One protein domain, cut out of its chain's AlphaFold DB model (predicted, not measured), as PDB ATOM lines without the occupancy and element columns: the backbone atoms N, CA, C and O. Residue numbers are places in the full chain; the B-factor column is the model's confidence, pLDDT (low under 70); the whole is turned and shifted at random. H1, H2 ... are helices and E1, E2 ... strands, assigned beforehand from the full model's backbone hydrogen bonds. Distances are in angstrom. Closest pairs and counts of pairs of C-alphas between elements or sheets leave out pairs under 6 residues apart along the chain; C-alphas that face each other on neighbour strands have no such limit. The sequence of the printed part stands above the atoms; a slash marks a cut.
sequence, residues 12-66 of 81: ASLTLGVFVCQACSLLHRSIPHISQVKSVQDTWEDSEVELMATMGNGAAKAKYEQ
ATOM      1  N   ALA A  12     123.219 121.570 112.137       98.25
ATOM      2  CA  ALA A  12     123.889 122.857 112.174       98.25
ATOM      3  C   ALA A  12     124.109 123.399 110.764       98.25
ATOM      4  O   ALA A  12     124.351 122.634 109.835       98.25
ATOM      5  N   SER A  13     124.043 124.719 110.607       98.31
ATOM      6  CA  SER A  13     124.513 125.427 109.419       98.31
ATOM      7  C   SER A  13     125.967 125.840 109.618       98.31
ATOM      8  O   SER A  13     126.251 126.715 110.437       98.31
ATOM      9  N   LEU A  14     126.868 125.257 108.831       98.00
ATOM     10  CA  LEU A  14     128.307 125.535 108.860       98.00
ATOM     11  C   LEU A  14     128.684 126.845 108.163       98.00
ATOM     12  O   LEU A  14     129.820 127.290 108.241       98.00
ATOM     13  N   THR A  15     127.740 127.477 107.467       97.56
ATOM     14  CA  THR A  15     127.957 128.796 106.854       97.56
ATOM     15  C   THR A  15     127.500 129.920 107.777       97.56
ATOM     16  O   THR A  15     128.111 130.983 107.821       97.56
ATOM     17  N   LEU A  16     126.408 129.695 108.515       98.00
ATOM     18  CA  LEU A  16     125.771 130.718 109.350       98.00
ATOM     19  C   LEU A  16     126.115 130.580 110.841       98.00
ATOM     20  O   LEU A  16     125.838 131.499 111.611       98.00
ATOM     21  N   GLY A  17     126.689 129.448 111.256       98.06
ATOM     22  CA  GLY A  17     127.046 129.183 112.649       98.06
ATOM     23  C   GLY A  17     125.829 128.994 113.563       98.06
ATOM     24  O   GLY A  17     125.853 129.438 114.708       98.06
ATOM     25  N   VAL A  18     124.744 128.389 113.059       98.25
ATOM     26  CA  VAL A  18     123.484 128.186 113.807       98.25
ATOM     27  C   VAL A  18     123.108 126.720 113.924       98.25
ATOM     28  O   VAL A  18     123.308 125.948 112.990       98.25
ATOM     29  N   PHE A  19     122.503 126.348 115.045       97.81
ATOM     30  CA  PHE A  19     121.877 125.049 115.244       97.81
ATOM     31  C   PHE A  19     120.386 125.122 114.902       97.81
ATOM     32  O   PHE A  19     119.673 126.018 115.366       97.81
ATOM     33  N   VAL A  20     119.908 124.165 114.111       95.94
ATOM     34  CA  VAL A  20     118.541 124.099 113.585       95.94
ATOM     35  C   VAL A  20     117.958 122.693 113.750       95.94
ATOM     36  O   VAL A  20     118.680 121.707 113.874       95.94
ATOM     37  N   CYS A  21     116.631 122.578 113.757       94.12
ATOM     38  CA  CYS A  21     115.977 121.270 113.775       94.12
ATOM     39  C   CYS A  21     116.040 120.591 112.396       94.12
ATOM     40  O   CYS A  21     116.339 121.226 111.381       94.12
ATOM     41  N   GLN A  22     115.682 119.306 112.342       93.31
ATOM     42  CA  GLN A  22     115.635 118.539 111.093       93.31
ATOM     43  C   GLN A  22     114.736 119.178 110.022       93.31
ATOM     44  O   GLN A  22     115.124 119.236 108.862       93.31
ATOM     45  N   ALA A  23     113.560 119.697 110.386       92.56
ATOM     46  CA  ALA A  23     112.667 120.330 109.413       92.56
ATOM     47  C   ALA A  23     113.289 121.602 108.809       92.56
ATOM     48  O   ALA A  23     113.281 121.786 107.593       92.56
ATOM     49  N   CYS A  24     113.899 122.450 109.642       94.44
ATOM     50  CA  CYS A  24     114.599 123.642 109.170       94.44
ATOM     51  C   CYS A  24     115.836 123.288 108.334       94.44
ATOM     52  O   CYS A  24     116.131 123.993 107.371       94.44
ATOM     53  N   SER A  25     116.536 122.186 108.626       96.31
ATOM     54  CA  SER A  25     117.690 121.772 107.816       96.31
ATOM     55  C   SER A  25     117.299 121.461 106.365       96.31
ATOM     56  O   SER A  25     118.078 121.749 105.458       96.31
ATOM     57  N   LEU A  26     116.074 120.982 106.113       94.62
ATOM     58  CA  LEU A  26     115.546 120.797 104.753       94.62
ATOM     59  C   LEU A  26     115.369 122.126 104.006       94.62
ATOM     60  O   LEU A  26     115.689 122.203 102.822       94.62
ATOM     61  N   LEU A  27     114.921 123.183 104.694       95.19
ATOM     62  CA  LEU A  27     114.842 124.527 104.112       95.19
ATOM     63  C   LEU A  27     116.236 125.078 103.808       95.19
ATOM     64  O   LEU A  27     116.458 125.643 102.747       95.19
ATOM     65  N   HIS A  28     117.208 124.866 104.692       97.25
ATOM     66  CA  HIS A  28     118.582 125.291 104.424       97.25
ATOM     67  C   HIS A  28     119.200 124.536 103.231       97.25
ATOM     68  O   HIS A  28     119.915 125.138 102.432       97.25
ATOM     69  N   ARG A  29     118.873 123.248 103.045       97.50
ATOM     70  CA  ARG A  29     119.303 122.456 101.875       97.50
ATOM     71  C   ARG A  29     118.737 122.967 100.547       97.50
ATOM     72  O   ARG A  29     119.340 122.685  99.515       97.50
ATOM     73  N   SER A  30     117.627 123.712 100.548       97.50
ATOM     74  CA  SER A  30     117.089 124.325  99.322       97.50
ATOM     75  C   SER A  30     117.837 125.601  98.906       97.50
ATOM     76  O   SER A  30     117.673 126.061  97.777       97.50
ATOM     77  N   ILE A  31     118.714 126.133  99.771       97.19
ATOM     78  CA  ILE A  31     119.550 127.323  99.530       97.19
ATOM     79  C   ILE A  31     121.055 127.044  99.761       97.19
ATOM     80  O   ILE A  31     121.715 127.737 100.539       97.19
ATOM     81  N   PRO A  32     121.659 126.065  99.060       96.38
ATOM     82  CA  PRO A  32     123.002 125.546  99.368       96.38
ATOM     83  C   PRO A  32     124.148 126.553  99.165       96.38
ATOM     84  O   PRO A  32     125.233 126.374  99.708       96.38
ATOM     85  N   HIS A  33     123.914 127.621  98.398       95.88
ATOM     86  CA  HIS A  33     124.862 128.720  98.196       95.88
ATOM     87  C   HIS A  33     124.857 129.736  99.353       95.88
ATOM     88  O   HIS A  33     125.752 130.572  99.433       95.88
ATOM     89  N   ILE A  34     123.860 129.669 100.245       97.06
ATOM     90  CA  ILE A  34     123.718 130.531 101.428       97.06
ATOM     91  C   ILE A  34     123.992 129.741 102.707       97.06
ATOM     92  O   ILE A  34     124.604 130.261 103.636       97.06
ATOM     93  N   SER A  35     123.525 128.494 102.779       97.88
ATOM     94  CA  SER A  35     123.690 127.662 103.965       97.88
ATOM     95  C   SER A  35     124.025 126.223 103.612       97.88
ATOM     96  O   SER A  35     123.197 125.495 103.070       97.88
ATOM     97  N   GLN A  36     125.184 125.773 104.074       97.88
ATOM     98  CA  GLN A  36     125.551 124.361 104.105       97.88
ATOM     99  C   GLN A  36     125.232 123.783 105.481       97.88
ATOM    100  O   GLN A  36     125.533 124.419 106.491       97.88
ATOM    101  N   VAL A  37     124.596 122.609 105.532       98.12
ATOM    102  CA  VAL A  37     124.195 121.968 106.793       98.12
ATOM    103  C   VAL A  37     124.899 120.637 107.025       98.12
ATOM    104  O   VAL A  37     125.114 119.879 106.081       98.12
ATOM    105  N   LYS A  38     125.192 120.345 108.293       97.94
ATOM    106  CA  LYS A  38     125.811 119.109 108.792       97.94
ATOM    107  C   LYS A  38     125.002 118.569 109.979       97.94
ATOM    108  O   LYS A  38     124.394 119.364 110.705       97.94
ATOM    109  N   SER A  39     124.932 117.246 110.149       97.31
ATOM    110  CA  SER A  39     124.306 116.655 111.339       97.31
ATOM    111  C   SER A  39     125.190 116.919 112.551       97.31
ATOM    112  O   SER A  39     126.410 116.816 112.470       97.31
ATOM    113  N   VAL A  40     124.600 117.201 113.710       96.56
ATOM    114  CA  VAL A  40     125.371 117.348 114.956       96.56
ATOM    115  C   VAL A  40     126.105 116.052 115.321       96.56
ATOM    116  O   VAL A  40     127.140 116.105 115.976       96.56
ATOM    117  N   GLN A  41     125.616 114.907 114.842       95.69
ATOM    118  CA  GLN A  41     126.225 113.592 115.051       95.69
ATOM    119  C   GLN A  41     127.348 113.249 114.056       95.69
ATOM    120  O   GLN A  41     128.000 112.221 114.235       95.69
ATOM    121  N   ASP A  42     127.557 114.053 113.007       97.00
ATOM    122  CA  ASP A  42     128.633 113.818 112.037       97.00
ATOM    123  C   ASP A  42     130.005 114.148 112.642       97.00
ATOM    124  O   ASP A  42     130.109 114.765 113.699       97.00
ATOM    125  N   THR A  43     131.080 113.764 111.955       97.62
ATOM    126  CA  THR A  43     132.434 114.194 112.320       97.62
ATOM    127  C   THR A  43     132.606 115.693 112.070       97.62
ATOM    128  O   THR A  43     132.232 116.213 111.010       97.62
ATOM    129  N   TRP A  44     133.208 116.373 113.042       97.75
ATOM    130  CA  TRP A  44     133.469 117.807 113.024       97.75
ATOM    131  C   TRP A  44     134.957 118.095 112.893       97.75
ATOM    132  O   TRP A  44     135.777 117.446 113.539       97.75
ATOM    133  N   GLU A  45     135.274 119.102 112.091       98.31
ATOM    134  CA  GLU A  45     136.596 119.717 112.056       98.31
ATOM    135  C   GLU A  45     136.696 120.780 113.157       98.31
ATOM    136  O   GLU A  45     135.714 121.467 113.456       98.31
ATOM    137  N   ASP A  46     137.890 120.995 113.712       98.38
ATOM    138  CA  ASP A  46     138.098 121.979 114.787       98.38
ATOM    139  C   ASP A  46     137.610 123.386 114.394       98.38
ATOM    140  O   ASP A  46     136.969 124.077 115.186       98.38
ATOM    141  N   SER A  47     137.834 123.782 113.135       98.12
ATOM    142  CA  SER A  47     137.376 125.074 112.598       98.12
ATOM    143  C   SER A  47     135.849 125.223 112.573       98.12
ATOM    144  O   SER A  47     135.320 126.318 112.764       98.12
ATOM    145  N   GLU A  48     135.121 124.126 112.368       98.44
ATOM    146  CA  GLU A  48     133.660 124.129 112.395       98.44
ATOM    147  C   GLU A  48     133.162 124.260 113.837       98.44
ATOM    148  O   GLU A  48     132.231 125.021 114.101       98.44
ATOM    149  N   VAL A  49     133.809 123.571 114.783       98.12
ATOM    150  CA  VAL A  49     133.503 123.693 116.217       98.12
ATOM    151  C   VAL A  49     133.757 125.120 116.705       98.12
ATOM    152  O   VAL A  49     132.908 125.693 117.393       98.12
ATOM    153  N   GLU A  50     134.879 125.726 116.315       98.44
ATOM    154  CA  GLU A  50     135.222 127.109 116.659       98.44
ATOM    155  C   GLU A  50     134.199 128.112 116.106       98.44
ATOM    156  O   GLU A  50     133.765 129.022 116.824       98.44
ATOM    157  N   LEU A  51     133.744 127.919 114.863       98.31
ATOM    158  CA  LEU A  51     132.671 128.726 114.282       98.31
ATOM    159  C   LEU A  51     131.385 128.622 115.112       98.31
ATOM    160  O   LEU A  51     130.771 129.647 115.427       98.31
ATOM    161  N   MET A  52     130.975 127.403 115.474       98.12
ATOM    162  CA  MET A  52     129.762 127.186 116.268       98.12
ATOM    163  C   MET A  52     129.876 127.787 117.671       98.12
ATOM    164  O   MET A  52     128.891 128.329 118.174       98.12
ATOM    165  N   ALA A  53     131.061 127.732 118.284       97.38
ATOM    166  CA  ALA A  53     131.331 128.338 119.584       97.38
ATOM    167  C   ALA A  53     131.320 129.876 119.527       97.38
ATOM    168  O   ALA A  53     130.823 130.523 120.450       97.38
ATOM    169  N   THR A  54     131.835 130.459 118.441       97.62
ATOM    170  CA  THR A  54     131.928 131.916 118.260       97.62
ATOM    171  C   THR A  54     130.588 132.541 117.878       97.62
ATOM    172  O   THR A  54     130.248 133.623 118.361       97.62
ATOM    173  N   MET A  55     129.817 131.882 117.007       98.00
ATOM    174  CA  MET A  55     128.493 132.355 116.606       98.00
ATOM    175  C   MET A  55     127.397 131.804 117.522       98.00
ATOM    176  O   MET A  55     126.904 132.498 118.415       98.00
ATOM    177  N   GLY A  56     126.961 130.571 117.272       96.56
ATOM    178  CA  GLY A  56     125.795 129.985 117.918       96.56
ATOM    179  C   GLY A  56     124.500 130.786 117.701       96.56
ATOM    180  O   GLY A  56     124.463 131.891 117.150       96.56
ATOM    181  N   ASN A  57     123.383 130.243 118.188       96.62
ATOM    182  CA  ASN A  57     122.066 130.859 117.974       96.62
ATOM    183  C   ASN A  57     121.927 132.228 118.664       96.62
ATOM    184  O   ASN A  57     121.179 133.081 118.192       96.62
ATOM    185  N   GLY A  58     122.660 132.458 119.756       96.62
ATOM    186  CA  GLY A  58     122.667 133.735 120.470       96.62
ATOM    187  C   GLY A  58     123.260 134.873 119.636       96.62
ATOM    188  O   GLY A  58     122.574 135.868 119.389       96.62
ATOM    189  N   ALA A  59     124.504 134.724 119.159       98.06
ATOM    190  CA  ALA A  59     125.130 135.761 118.340       98.06
ATOM    191  C   ALA A  59     124.459 135.865 116.966       98.06
ATOM    192  O   ALA A  59     124.295 136.967 116.441       98.06
ATOM    193  N   ALA A  60     123.994 134.746 116.407       97.75
ATOM    194  CA  ALA A  60     123.234 134.752 115.164       97.75
ATOM    195  C   ALA A  60     121.936 135.556 115.291       97.75
ATOM    196  O   ALA A  60     121.649 136.374 114.422       97.75
ATOM    197  N   LYS A  61     121.191 135.417 116.394       96.88
ATOM    198  CA  LYS A  61     120.014 136.254 116.662       96.88
ATOM    199  C   LYS A  61     120.388 137.737 116.718       96.88
ATOM    200  O   LYS A  61     119.737 138.554 116.075       96.88
ATOM    201  N   ALA A  62     121.459 138.088 117.429       97.75
ATOM    202  CA  ALA A  62     121.926 139.473 117.505       97.75
ATOM    203  C   ALA A  62     122.358 140.041 116.138       97.75
ATOM    204  O   ALA A  62     122.177 141.230 115.892       97.75
ATOM    205  N   LYS A  63     122.900 139.199 115.247       97.25
ATOM    206  CA  LYS A  63     123.372 139.581 113.910       97.25
ATOM    207  C   LYS A  63     122.245 139.649 112.874       97.25
ATOM    208  O   LYS A  63     122.116 140.646 112.173       97.25
ATOM    209  N   TYR A  64     121.459 138.583 112.751       96.69
ATOM    210  CA  TYR A  64     120.475 138.405 111.681       96.69
ATOM    211  C   TYR A  64     119.090 138.943 112.052       96.69
ATOM    212  O   TYR A  64     118.363 139.391 111.169       96.69
ATOM    213  N   GLU A  65     118.735 138.971 113.341       96.81
ATOM    214  CA  GLU A  65     117.444 139.496 113.809       96.81
ATOM    215  C   GLU A  65     117.533 140.924 114.379       96.81
ATOM    216  O   GLU A  65     116.560 141.426 114.938       96.81
ATOM    217  N   GLN A  66     118.668 141.621 114.216       97.25
ATOM    218  CA  GLN A  66     118.912 142.945 114.816       97.25
ATOM    219  C   GLN A  66     117.829 143.987 114.490       97.25
ATOM    220  O   GLN A  66     117.561 144.889 115.281       97.25
TER     221      GLN A  66
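Overview. This is residues 12 to 66 of the 81 residues of the protein "Arf-GAP domain-containing protein" of Xiphophorus couchianus (Monterrey platyfish) (UniProt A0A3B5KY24). Three short helices are set round a small middle made by the first printed residues, 12 to 17, and the strand E1, and no helix touches another. H1 and H2 lie on opposite sides of this middle, H3 is on a third side, and the chain winds round from H1 through E2 and a loop to H2 and H3. The printed part has 55 residues with three named helices and two named strands, in the order E1, H1, E2, H2, H3; the class is mostly helix, and the two strands pair with no named strand. The whole is compact, with a radius of gyration of the C-alphas of 10.8 A, and it is rounded, with spans of 26 by 25 by 19 A.

Arrangement. The strand E1, residues 18 to 20, meets the helix H1, residues 22 to 29, only through their tight link of one residue. The strand E2, residues 37 to 39, has 3 pairs of C-alphas within 8 A of H1; the closest are those of Ser 25 and Val 37, 6.6 A apart. E1 and E2 are near each other, with no pair of C-alphas within 8 A but 6 pairs within 10 A. The helix H2, residues 46 to 54, is apart from E2 and from H1. H2 has one pair of C-alphas within 8 A of E1, those of Val 18 and Met 52, 6.8 A apart. The helix H3, residues 56 to 64, meets H2 only through their tight link of one residue. H3 has 5 pairs of C-alphas within 8 A of E1; the closest are those of Val 18 and Gly 56, 5.0 A apart. H3 is apart from H1 and from E2. In H2 and H3 every O i to N i+4 pair is within hydrogen-bond range, and in H1 3 of 4 are.

Along the chain. E1 begins at C-alpha 18, at (123.484, 128.186, 113.807), and is 6.4 A long from first to last C-alpha. H1 is 10.7 A long, from Gln 22 to Arg 29. E2, from Val 37 to Ser 39, is 7.0 A long. H2 begins at C-alpha 46, at (138.098, 121.979, 114.787), and is 12.2 A long. H3 is 11.8 A long and ends at C-alpha 64, at (120.475, 138.405, 111.681).

Size, cuts and confidence. The two C-alphas farthest apart, those of Thr 43 and Gln 66, are 31.9 A apart. The printed part runs from 12 to 66 and has no cut. No link is long; H1 to E2 has 7 residues between them and E2 to H2 has 6, both short links. The mean pLDDT of the printed part is 97.1, and no printed residue is under 70.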